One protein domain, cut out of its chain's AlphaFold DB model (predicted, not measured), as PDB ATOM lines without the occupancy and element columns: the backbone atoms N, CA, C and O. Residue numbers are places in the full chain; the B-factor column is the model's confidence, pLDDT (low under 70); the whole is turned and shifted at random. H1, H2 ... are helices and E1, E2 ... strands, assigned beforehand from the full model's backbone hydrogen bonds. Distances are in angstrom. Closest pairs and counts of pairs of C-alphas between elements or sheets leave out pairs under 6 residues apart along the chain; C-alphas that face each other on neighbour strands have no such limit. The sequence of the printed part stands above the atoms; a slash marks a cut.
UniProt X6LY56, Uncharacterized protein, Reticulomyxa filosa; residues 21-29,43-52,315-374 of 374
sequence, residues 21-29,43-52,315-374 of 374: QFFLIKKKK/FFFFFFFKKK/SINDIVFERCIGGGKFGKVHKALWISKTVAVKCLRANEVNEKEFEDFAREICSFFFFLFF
ATOM      1  N   GLN A  21      32.257  32.642  14.860       49.41
ATOM      2  CA  GLN A  21      33.374  33.301  14.173       49.41
ATOM      3  C   GLN A  21      34.692  32.949  14.851       49.41
ATOM      4  O   GLN A  21      34.804  33.078  16.060       49.41
ATOM      5  N   PHE A  22      35.704  32.539  14.094       51.16
ATOM      6  CA  PHE A  22      37.020  32.146  14.609       51.16
ATOM      7  C   PHE A  22      38.115  33.183  14.302       51.16
ATOM      8  O   PHE A  22      38.177  33.750  13.214       51.16
ATOM      9  N   PHE A  23      39.035  33.387  15.244       57.59
ATOM     10  CA  PHE A  23      40.169  34.307  15.134       57.59
ATOM     11  C   PHE A  23      41.445  33.656  15.667       57.59
ATOM     12  O   PHE A  23      41.445  33.031  16.729       57.59
ATOM     13  N   LEU A  24      42.561  33.827  14.957       55.31
ATOM     14  CA  LEU A  24      43.843  33.202  15.290       55.31
ATOM     15  C   LEU A  24      44.907  34.252  15.647       55.31
ATOM     16  O   LEU A  24      45.296  35.050  14.799       55.31
ATOM     17  N   ILE A  25      45.425  34.240  16.882       53.06
ATOM     18  CA  ILE A  25      46.371  35.249  17.389       53.06
ATOM     19  C   ILE A  25      47.757  34.624  17.637       53.06
ATOM     20  O   ILE A  25      47.972  33.852  18.580       53.06
ATOM     21  N   LYS A  26      48.750  35.001  16.811       48.91
ATOM     22  CA  LYS A  26      50.163  34.576  16.940       48.91
ATOM     23  C   LYS A  26      51.008  35.676  17.601       48.91
ATOM     24  O   LYS A  26      51.314  36.697  16.995       48.91
ATOM     25  N   LYS A  27      51.507  35.435  18.821       46.78
ATOM     26  CA  LYS A  27      52.230  36.437  19.645       46.78
ATOM     27  C   LYS A  27      53.594  36.915  19.093       46.78
ATOM     28  O   LYS A  27      54.160  37.858  19.630       46.78
ATOM     29  N   LYS A  28      54.176  36.262  18.071       39.97
ATOM     30  CA  LYS A  28      55.554  36.553  17.591       39.97
ATOM     31  C   LYS A  28      55.670  37.225  16.218       39.97
ATOM     32  O   LYS A  28      56.775  37.609  15.848       39.97
ATOM     33  N   LYS A  29      54.586  37.363  15.457       40.09
ATOM     34  CA  LYS A  29      54.597  38.041  14.153       40.09
ATOM     35  C   LYS A  29      53.169  38.506  13.892       40.09
ATOM     36  O   LYS A  29      52.279  37.663  13.893       40.09
ATOM     37  N   PHE A  43      28.533  34.302  19.198       42.47
ATOM     38  CA  PHE A  43      29.802  33.822  19.771       42.47
ATOM     39  C   PHE A  43      31.010  33.875  18.830       42.47
ATOM     40  O   PHE A  43      30.957  33.566  17.639       42.47
ATOM     41  N   PHE A  44      32.144  34.237  19.430       48.81
ATOM     42  CA  PHE A  44      33.444  34.356  18.785       48.81
ATOM     43  C   PHE A  44      34.413  33.372  19.454       48.81
ATOM     44  O   PHE A  44      34.371  33.172  20.672       48.81
ATOM     45  N   PHE A  45      35.301  32.775  18.674       48.53
ATOM     46  CA  PHE A  45      36.377  31.915  19.120       48.53
ATOM     47  C   PHE A  45      37.721  32.580  18.876       48.53
ATOM     48  O   PHE A  45      38.009  32.985  17.755       48.53
ATOM     49  N   PHE A  46      38.576  32.630  19.896       56.75
ATOM     50  CA  PHE A  46      39.950  33.125  19.755       56.75
ATOM     51  C   PHE A  46      40.950  32.025  20.073       56.75
ATOM     52  O   PHE A  46      40.814  31.325  21.077       56.75
ATOM     53  N   PHE A  47      41.993  31.914  19.258       56.72
ATOM     54  CA  PHE A  47      43.119  31.025  19.512       56.72
ATOM     55  C   PHE A  47      44.343  31.833  19.908       56.72
ATOM     56  O   PHE A  47      44.801  32.682  19.145       56.72
ATOM     57  N   PHE A  48      44.904  31.536  21.078       57.84
ATOM     58  CA  PHE A  48      46.134  32.172  21.545       57.84
ATOM     59  C   PHE A  48      47.286  31.188  21.617       57.84
ATOM     60  O   PHE A  48      47.186  30.121  22.227       57.84
ATOM     61  N   PHE A  49      48.426  31.626  21.085       47.53
ATOM     62  CA  PHE A  49      49.695  30.921  21.219       47.53
ATOM     63  C   PHE A  49      50.664  31.736  22.067       47.53
ATOM     64  O   PHE A  49      51.186  32.776  21.648       47.53
ATOM     65  N   LYS A  50      50.962  31.239  23.267       44.78
ATOM     66  CA  LYS A  50      52.028  31.792  24.104       44.78
ATOM     67  C   LYS A  50      53.333  31.094  23.728       44.78
ATOM     68  O   LYS A  50      53.563  29.979  24.154       44.78
ATOM     69  N   LYS A  51      54.221  31.719  22.947       40.69
ATOM     70  CA  LYS A  51      55.570  31.152  22.737       40.69
ATOM     71  C   LYS A  51      56.409  31.391  23.997       40.69
ATOM     72  O   LYS A  51      56.617  32.549  24.367       40.69
ATOM     73  N   LYS A  52      56.894  30.331  24.653       44.00
ATOM     74  CA  LYS A  52      57.861  30.452  25.760       44.00
ATOM     75  C   LYS A  52      59.156  31.033  25.169       44.00
ATOM     76  O   LYS A  52      59.706  30.471  24.221       44.00
ATOM     77  N   SER A 315      43.778  42.960  19.929       91.69
ATOM     78  CA  SER A 315      44.702  43.071  21.046       91.69
ATOM     79  C   SER A 315      44.330  42.043  22.116       91.69
ATOM     80  O   SER A 315      43.181  41.911  22.526       91.69
ATOM     81  N   ILE A 316      45.336  41.308  22.596       90.94
ATOM     82  CA  ILE A 316      45.177  40.322  23.680       90.94
ATOM     83  C   ILE A 316      44.649  40.994  24.952       90.94
ATOM     84  O   ILE A 316      43.922  40.372  25.718       90.94
ATOM     85  N   ASN A 317      45.023  42.257  25.170       95.25
ATOM     86  CA  ASN A 317      44.654  43.013  26.362       95.25
ATOM     87  C   ASN A 317      43.159  43.358  26.391       95.25
ATOM     88  O   ASN A 317      42.628  43.654  27.454       95.25
ATOM     89  N   ASP A 318      42.487  43.282  25.241       95.19
ATOM     90  CA  ASP A 318      41.059  43.569  25.114       95.19
ATOM     91  C   ASP A 318      40.211  42.337  25.479       95.19
ATOM     92  O   ASP A 318      38.980  42.399  25.454       95.19
ATOM     93  N   ILE A 319      40.864  41.204  25.776       96.25
ATOM     94  CA  ILE A 319      40.222  39.944  26.140       96.25
ATOM     95  C   ILE A 319      40.346  39.725  27.647       96.25
ATOM     96  O   ILE A 319      41.431  39.478  28.177       96.25
ATOM     97  N   VAL A 320      39.206  39.751  28.330       96.75
ATOM     98  CA  VAL A 320      39.100  39.491  29.768       96.75
ATOM     99  C   VAL A 320      38.686  38.039  29.976       96.75
ATOM    100  O   VAL A 320      37.554  37.659  29.694       96.75
ATOM    101  N   PHE A 321      39.604  37.203  30.451       96.38
ATOM    102  CA  PHE A 321      39.322  35.797  30.746       96.38
ATOM    103  C   PHE A 321      38.461  35.678  32.011       96.38
ATOM    104  O   PHE A 321      38.842  36.193  33.056       96.38
ATOM    105  N   GLU A 322      37.331  34.971  31.930       97.56
ATOM    106  CA  GLU A 322      36.451  34.732  33.082       97.56
ATOM    107  C   GLU A 322      36.770  33.393  33.762       97.56
ATOM    108  O   GLU A 322      37.341  33.354  34.847       97.56
ATOM    109  N   ARG A 323      36.406  32.268  33.129       97.69
ATOM    110  CA  ARG A 323      36.562  30.923  33.709       97.69
ATOM    111  C   ARG A 323      36.984  29.897  32.671       97.69
ATOM    112  O   ARG A 323      36.632  30.003  31.499       97.69
ATOM    113  N   CYS A 324      37.711  28.867  33.093       97.31
ATOM    114  CA  CYS A 324      37.985  27.703  32.249       97.31
ATOM    115  C   CYS A 324      36.688  26.901  32.050       97.31
ATOM    116  O   CYS A 324      36.051  26.525  33.031       97.31
ATOM    117  N   ILE A 325      36.289  26.657  30.800       97.69
ATOM    118  CA  ILE A 325      35.087  25.873  30.455       97.69
ATOM    119  C   ILE A 325      35.419  24.460  29.975       97.69
ATOM    120  O   ILE A 325      34.556  23.591  29.994       97.69
ATOM    121  N   GLY A 326      36.667  24.207  29.582       96.25
ATOM    122  CA  GLY A 326      37.118  22.871  29.220       96.25
ATOM    123  C   GLY A 326      38.630  22.795  29.081       96.25
ATOM    124  O   GLY A 326      39.312  23.806  28.925       96.25
ATOM    125  N   GLY A 327      39.173  21.585  29.129       95.50
ATOM    126  CA  GLY A 327      40.587  21.335  28.896       95.50
ATOM    127  C   GLY A 327      40.805  19.929  28.363       95.50
ATOM    128  O   GLY A 327      40.063  19.014  28.699       95.50
ATOM    129  N   GLY A 328      41.820  19.757  27.523       92.50
ATOM    130  CA  GLY A 328      42.190  18.454  26.982       92.50
ATOM    131  C   GLY A 328      43.620  18.434  26.454       92.50
ATOM    132  O   GLY A 328      44.409  19.348  26.713       92.50
ATOM    133  N   LYS A 329      43.939  17.398  25.668       88.62
ATOM    134  CA  LYS A 329      45.252  17.255  25.013       88.62
ATOM    135  C   LYS A 329      45.600  18.429  24.094       88.62
ATOM    136  O   LYS A 329      46.758  18.695  23.849       88.62
ATOM    137  N   PHE A 330      44.591  19.159  23.625       83.25
ATOM    138  CA  PHE A 330      44.752  20.305  22.736       83.25
ATOM    139  C   PHE A 330      44.758  21.650  23.472       83.25
ATOM    140  O   PHE A 330      44.520  22.676  22.845       83.25
ATOM    141  N   GLY A 331      44.950  21.678  24.791       91.69
ATOM    142  CA  GLY A 331      44.966  22.915  25.575       91.69
ATOM    143  C   GLY A 331      43.680  23.190  26.353       91.69
ATOM    144  O   GLY A 331      42.881  22.286  26.600       91.69
ATOM    145  N   LYS A 332      43.526  24.435  26.815       95.00
ATOM    146  CA  LYS A 332      42.409  24.879  27.668       95.00
ATOM    147  C   LYS A 332      41.491  25.809  26.888       95.00
ATOM    148  O   LYS A 332      41.971  26.624  26.109       95.00
ATOM    149  N   VAL A 333      40.189  25.704  27.106       95.38
ATOM    150  CA  VAL A 333      39.177  26.617  26.572       95.38
ATOM    151  C   VAL A 333      38.615  27.423  27.734       95.38
ATOM    152  O   VAL A 333      38.177  26.856  28.735       95.38
ATOM    153  N   HIS A 334      38.625  28.742  27.603       97.25
ATOM    154  CA  HIS A 334      38.102  29.679  28.588       97.25
ATOM    155  C   HIS A 334      36.883  30.413  28.037       97.25
ATOM    156  O   HIS A 334      36.857  30.770  26.866       97.25
ATOM    157  N   LYS A 335      35.897  30.688  28.886       96.44
ATOM    158  CA  LYS A 335      34.935  31.762  28.643       96.44
ATOM    159  C   LYS A 335      35.654  33.085  28.900       96.44
ATOM    160  O   LYS A 335      36.346  33.211  29.911       96.44
ATOM    161  N   ALA A 336      35.521  34.037  27.993       97.62
ATOM    162  CA  ALA A 336      36.107  35.362  28.107       97.62
ATOM    163  C   ALA A 336      35.136  36.427  27.589       97.62
ATOM    164  O   ALA A 336      34.147  36.107  26.929       97.62
ATOM    165  N   LEU A 337      35.440  37.688  27.868       96.19
ATOM    166  CA  LEU A 337      34.776  38.850  27.300       96.19
ATOM    167  C   LEU A 337      35.728  39.556  26.336       96.19
ATOM    168  O   LEU A 337      36.865  39.845  26.697       96.19
ATOM    169  N   TRP A 338      35.258  39.857  25.129       96.19
ATOM    170  CA  TRP A 338      35.953  40.698  24.155       96.19
ATOM    171  C   TRP A 338      35.005  41.800  23.687       96.19
ATOM    172  O   TRP A 338      33.953  41.507  23.122       96.19
ATOM    173  N   ILE A 339      35.342  43.064  23.971       94.44
ATOM    174  CA  ILE A 339      34.494  44.240  23.674       94.44
ATOM    175  C   ILE A 339      33.048  44.016  24.168       94.44
ATOM    176  O   ILE A 339      32.077  44.110  23.421       94.44
ATOM    177  N   SER A 340      32.915  43.622  25.439       93.81
ATOM    178  CA  SER A 340      31.631  43.316  26.099       93.81
ATOM    179  C   SER A 340      30.826  42.157  25.494       93.81
ATOM    180  O   SER A 340      29.678  41.942  25.882       93.81
ATOM    181  N   LYS A 341      31.402  41.375  24.576       94.00
ATOM    182  CA  LYS A 341      30.786  40.157  24.038       94.00
ATOM    183  C   LYS A 341      31.393  38.929  24.690       94.00
ATOM    184  O   LYS A 341      32.604  38.865  24.872       94.00
ATOM    185  N   THR A 342      30.559  37.949  25.024       95.12
ATOM    186  CA  THR A 342      31.032  36.661  25.545       95.12
ATOM    187  C   THR A 342      31.603  35.823  24.410       95.12
ATOM    188  O   THR A 342      30.970  35.647  23.375       95.12
ATOM    189  N   VAL A 343      32.807  35.298  24.613       95.69
ATOM    190  CA  VAL A 343      33.584  34.580  23.603       95.69
ATOM    191  C   VAL A 343      34.266  33.367  24.232       95.69
ATOM    192  O   VAL A 343      34.536  33.343  25.436       95.69
ATOM    193  N   ALA A 344      34.545  32.341  23.434       95.75
ATOM    194  CA  ALA A 344      35.266  31.156  23.881       95.75
ATOM    195  C   ALA A 344      36.710  31.198  23.368       95.75
ATOM    196  O   ALA A 344      36.984  31.289  22.179       95.75
ATOM    197  N   VAL A 345      37.676  31.135  24.269       94.75
ATOM    198  CA  VAL A 345      39.087  31.335  23.951       94.75
ATOM    199  C   VAL A 345      39.846  30.041  24.174       94.75
ATOM    200  O   VAL A 345      40.003  29.605  25.315       94.75
ATOM    201  N   LYS A 346      40.344  29.421  23.103       93.50
ATOM    202  CA  LYS A 346      41.185  28.223  23.194       93.50
ATOM    203  C   LYS A 346      42.658  28.624  23.260       93.50
ATOM    204  O   LYS A 346      43.257  29.124  22.309       93.50
ATOM    205  N   CYS A 347      43.252  28.368  24.413       91.88
ATOM    206  CA  CYS A 347      44.661  28.559  24.696       91.88
ATOM    207  C   CYS A 347      45.422  27.275  24.369       91.88
ATOM    208  O   CYS A 347      45.225  26.240  25.017       91.88
ATOM    209  N   LEU A 348      46.312  27.350  23.384       88.62
ATOM    210  CA  LEU A 348      47.119  26.215  22.953       88.62
ATOM    211  C   LEU A 348      48.421  26.157  23.760       88.62
ATOM    212  O   LEU A 348      49.001  27.184  24.130       88.62
ATOM    213  N   ARG A 349      48.867  24.941  24.084       87.81
ATOM    214  CA  ARG A 349      50.035  24.717  24.941       87.81
ATOM    215  C   ARG A 349      51.321  25.077  24.192       87.81
ATOM    216  O   ARG A 349      51.613  24.560  23.121       87.81
ATOM    217  N   ALA A 350      52.100  25.978  24.786       83.38
ATOM    218  CA  ALA A 350      53.318  26.561  24.215       83.38
ATOM    219  C   ALA A 350      54.378  25.538  23.782       83.38
ATOM    220  O   ALA A 350      55.178  25.800  22.888       83.38
ATOM    221  N   ASN A 351      54.432  24.440  24.522       85.12
ATOM    222  CA  ASN A 351      55.415  23.370  24.452       85.12
ATOM    223  C   ASN A 351      54.988  22.230  23.526       85.12
ATOM    224  O   ASN A 351      55.824  21.396  23.203       85.12
ATOM    225  N   GLU A 352      53.721  22.192  23.125       81.12
ATOM    226  CA  GLU A 352      53.171  21.086  22.339       81.12
ATOM    227  C   GLU A 352      52.950  21.481  20.883       81.12
ATOM    228  O   GLU A 352      53.052  20.626  20.021       81.12
ATOM    229  N   VAL A 353      52.734  22.765  20.587       82.62
ATOM    230  CA  VAL A 353      52.466  23.196  19.211       82.62
ATOM    231  C   VAL A 353      53.769  23.360  18.433       82.62
ATOM    232  O   VAL A 353      54.489  24.357  18.593       82.62
ATOM    233  N   ASN A 354      54.031  22.419  17.530       88.06
ATOM    234  CA  ASN A 354      55.050  22.585  16.496       88.06
ATOM    235  C   ASN A 354      54.583  23.604  15.432       88.06
ATOM    236  O   ASN A 354      53.389  23.794  15.217       88.06
ATOM    237  N   GLU A 355      55.509  24.261  14.731       87.00
ATOM    238  CA  GLU A 355      55.165  25.215  13.665       87.00
ATOM    239  C   GLU A 355      54.323  24.563  12.561       87.00
ATOM    240  O   GLU A 355      53.359  25.165  12.097       87.00
ATOM    241  N   LYS A 356      54.599  23.292  12.243       87.75
ATOM    242  CA  LYS A 356      53.782  22.501  11.318       87.75
ATOM    243  C   LYS A 356      52.347  22.306  11.818       87.75
ATOM    244  O   LYS A 356      51.410  22.503  11.062       87.75
ATOM    245  N   GLU A 357      52.161  21.957  13.089       83.50
ATOM    246  CA  GLU A 357      50.823  21.766  13.668       83.50
ATOM    247  C   GLU A 357      50.043  23.078  13.735       83.50
ATOM    248  O   GLU A 357      48.835  23.098  13.524       83.50
ATOM    249  N   PHE A 358      50.738  24.190  13.990       83.88
ATOM    250  CA  PHE A 358      50.149  25.521  13.900       83.88
ATOM    251  C   PHE A 358      49.640  25.814  12.482       83.88
ATOM    252  O   PHE A 358      48.549  26.359  12.333       83.88
ATOM    253  N   GLU A 359      50.423  25.490  11.451       87.25
ATOM    254  CA  GLU A 359      50.027  25.694  10.055       87.25
ATOM    255  C   GLU A 359      48.891  24.767   9.627       87.25
ATOM    256  O   GLU A 359      47.956  25.234   8.977       87.25
ATOM    257  N   ASP A 360      48.939  23.493  10.019       85.69
ATOM    258  CA  ASP A 360      47.868  22.524   9.767       85.69
ATOM    259  C   ASP A 360      46.564  22.998  10.430       85.69
ATOM    260  O   ASP A 360      45.513  23.022   9.793       85.69
ATOM    261  N   PHE A 361      46.644  23.506  11.661       82.56
ATOM    262  CA  PHE A 361      45.503  24.073  12.375       82.56
ATOM    263  C   PHE A 361      44.969  25.367  11.742       82.56
ATOM    264  O   PHE A 361      43.761  25.548  11.594       82.56
ATOM    265  N   ALA A 362      45.854  26.282  11.339       84.69
ATOM    266  CA  ALA A 362      45.450  27.497  10.636       84.69
ATOM    267  C   ALA A 362      44.776  27.165   9.294       84.69
ATOM    268  O   ALA A 362      43.797  27.810   8.921       84.69
ATOM    269  N   ARG A 363      45.269  26.135   8.595       87.56
ATOM    270  CA  ARG A 363      44.682  25.626   7.353       87.56
ATOM    271  C   ARG A 363      43.315  24.999   7.591       87.56
ATOM    272  O   ARG A 363      42.407  25.277   6.816       87.56
ATOM    273  N   GLU A 364      43.162  24.208   8.649       82.88
ATOM    274  CA  GLU A 364      41.879  23.622   9.044       82.88
ATOM    275  C   GLU A 364      40.845  24.716   9.309       82.88
ATOM    276  O   GLU A 364      39.767  24.669   8.728       82.88
ATOM    277  N   ILE A 365      41.197  25.755  10.076       81.12
ATOM    278  CA  ILE A 365      40.306  26.903  10.310       81.12
ATOM    279  C   ILE A 365      39.940  27.587   8.993       81.12
ATOM    280  O   ILE A 365      38.758  27.797   8.729       81.12
ATOM    281  N   CYS A 366      40.927  27.915   8.152       79.69
ATOM    282  CA  CYS A 366      40.666  28.538   6.853       79.69
ATOM    283  C   CYS A 366      39.756  27.671   5.967       79.69
ATOM    284  O   CYS A 366      38.884  28.206   5.287       79.69
ATOM    285  N   SER A 367      39.928  26.347   5.997       79.06
ATOM    286  CA  SER A 367      39.089  25.411   5.249       79.06
ATOM    287  C   SER A 367      37.677  25.330   5.822       79.06
ATOM    288  O   SER A 367      36.721  25.318   5.056       79.06
ATOM    289  N   PHE A 368      37.533  25.296   7.149       74.25
ATOM    290  CA  PHE A 368      36.233  25.221   7.818       74.25
ATOM    291  C   PHE A 368      35.375  26.441   7.499       74.25
ATOM    292  O   PHE A 368      34.178  26.317   7.275       74.25
ATOM    293  N   PHE A 369      36.003  27.615   7.422       70.12
ATOM    294  CA  PHE A 369      35.326  28.814   6.962       70.12
ATOM    295  C   PHE A 369      34.887  28.699   5.508       70.12
ATOM    296  O   PHE A 369      33.733  28.983   5.227       70.12
ATOM    297  N   PHE A 370      35.749  28.234   4.600       69.06
ATOM    298  CA  PHE A 370      35.370  28.083   3.193       69.06
ATOM    299  C   PHE A 370      34.089  27.243   3.019       69.06
ATOM    300  O   PHE A 370      33.211  27.644   2.271       69.06
ATOM    301  N   PHE A 371      33.932  26.157   3.780       67.31
ATOM    302  CA  PHE A 371      32.730  25.307   3.739       67.31
ATOM    303  C   PHE A 371      31.513  25.847   4.503       67.31
ATOM    304  O   PHE A 371      30.421  25.317   4.348       67.31
ATOM    305  N   LEU A 372      31.676  26.850   5.372       60.78
ATOM    306  CA  LEU A 372      30.545  27.438   6.100       60.78
ATOM    307  C   LEU A 372      29.834  28.536   5.295       60.78
ATOM    308  O   LEU A 372      28.715  28.907   5.642       60.78
ATOM    309  N   PHE A 373      30.494  29.075   4.265       52.06
ATOM    310  CA  PHE A 373      29.999  30.195   3.455       52.06
ATOM    311  C   PHE A 373      29.649  29.822   2.006       52.06
ATOM    312  O   PHE A 373      28.947  30.597   1.357       52.06
ATOM    313  N   PHE A 374      30.127  28.680   1.506       54.50
ATOM    314  CA  PHE A 374      29.827  28.132   0.178       54.50
ATOM    315  C   PHE A 374      29.110  26.797   0.326       54.50
ATOM    316  O   PHE A 374      28.155  26.571  -0.449       54.50
TER     317      PHE A 374
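What this domain is: This is residues 21 to 29, 43 to 52 and 315 to 374 of the 374 residues of an uncharacterized protein of Reticulomyxa filosa (UniProt X6LY56). A strongly twisted sheet of five strands makes a wall, and one long helix, H1, packs over one face of it near the E1 edge, running along E1 and E2. Toward the other edge, E4 and E3 have no helix over them, and both bend. The printed part has 79 residues, with five named strands, E1 to E5, and then H1; the sheet's order is E1 E2 E5 E4 E3, mixed, and the class is mixed, helices and strands. The whole is compact, with a radius of gyration of the C-alphas of 12.8 A, and spans 36 by 31 by 26 A.

How they stand to each other: Edge strand E1, residues 21 to 26, is parallel to E2, residues 43 to 49, at 16 degrees, with N 23 and O 45 within hydrogen-bond range at 2.7 A. E2 is parallel to its neighbour E5, residues 341 to 348, at 30 degrees, with N 346 and O 46 2.8 A apart. E3, residues 319 to 328, E4, residues 331 to 338, and E5 form a meander, each strand the antiparallel neighbour of the one before, in two hairpins. Within hydrogen-bond range are N 333 and O 326, at 2.8 A, across the pair E4 and E3, and N 345 and O 334, at 2.7 A, across the pair E5 and E4. E3 bends by 80 degrees at residue 322, and E4 by 61 degrees at residue 335. H1, residues 355 to 373, is on the sheet at a height of 10.3 A, over E1 and E2, and runs along the strands, at 21 degrees to E1 on the local plane. Its closest C-alphas with E1 are those of Phe 22 and Ile 365, 7.5 A apart. In H1 every O i to N i+4 pair is within hydrogen-bond range.

Where its parts are: E1 begins at C-alpha 21 (33.374, 33.301, 14.173). E3 is 21.6 A long, E5 21.5 A and H1 27.6 A; H1 ends at C-alpha 373 (29.999, 30.195, 3.455).

The domain as a whole: Residues 30 to 42 and 53 to 314 are not printed, with gaps of 25.8 A and 18.8 A between C-alphas. Of the links printed whole, none is long. Mean pLDDT of the printed part is 78.4; residues 21 to 29, 43 to 52 and 370 to 374 are under 70.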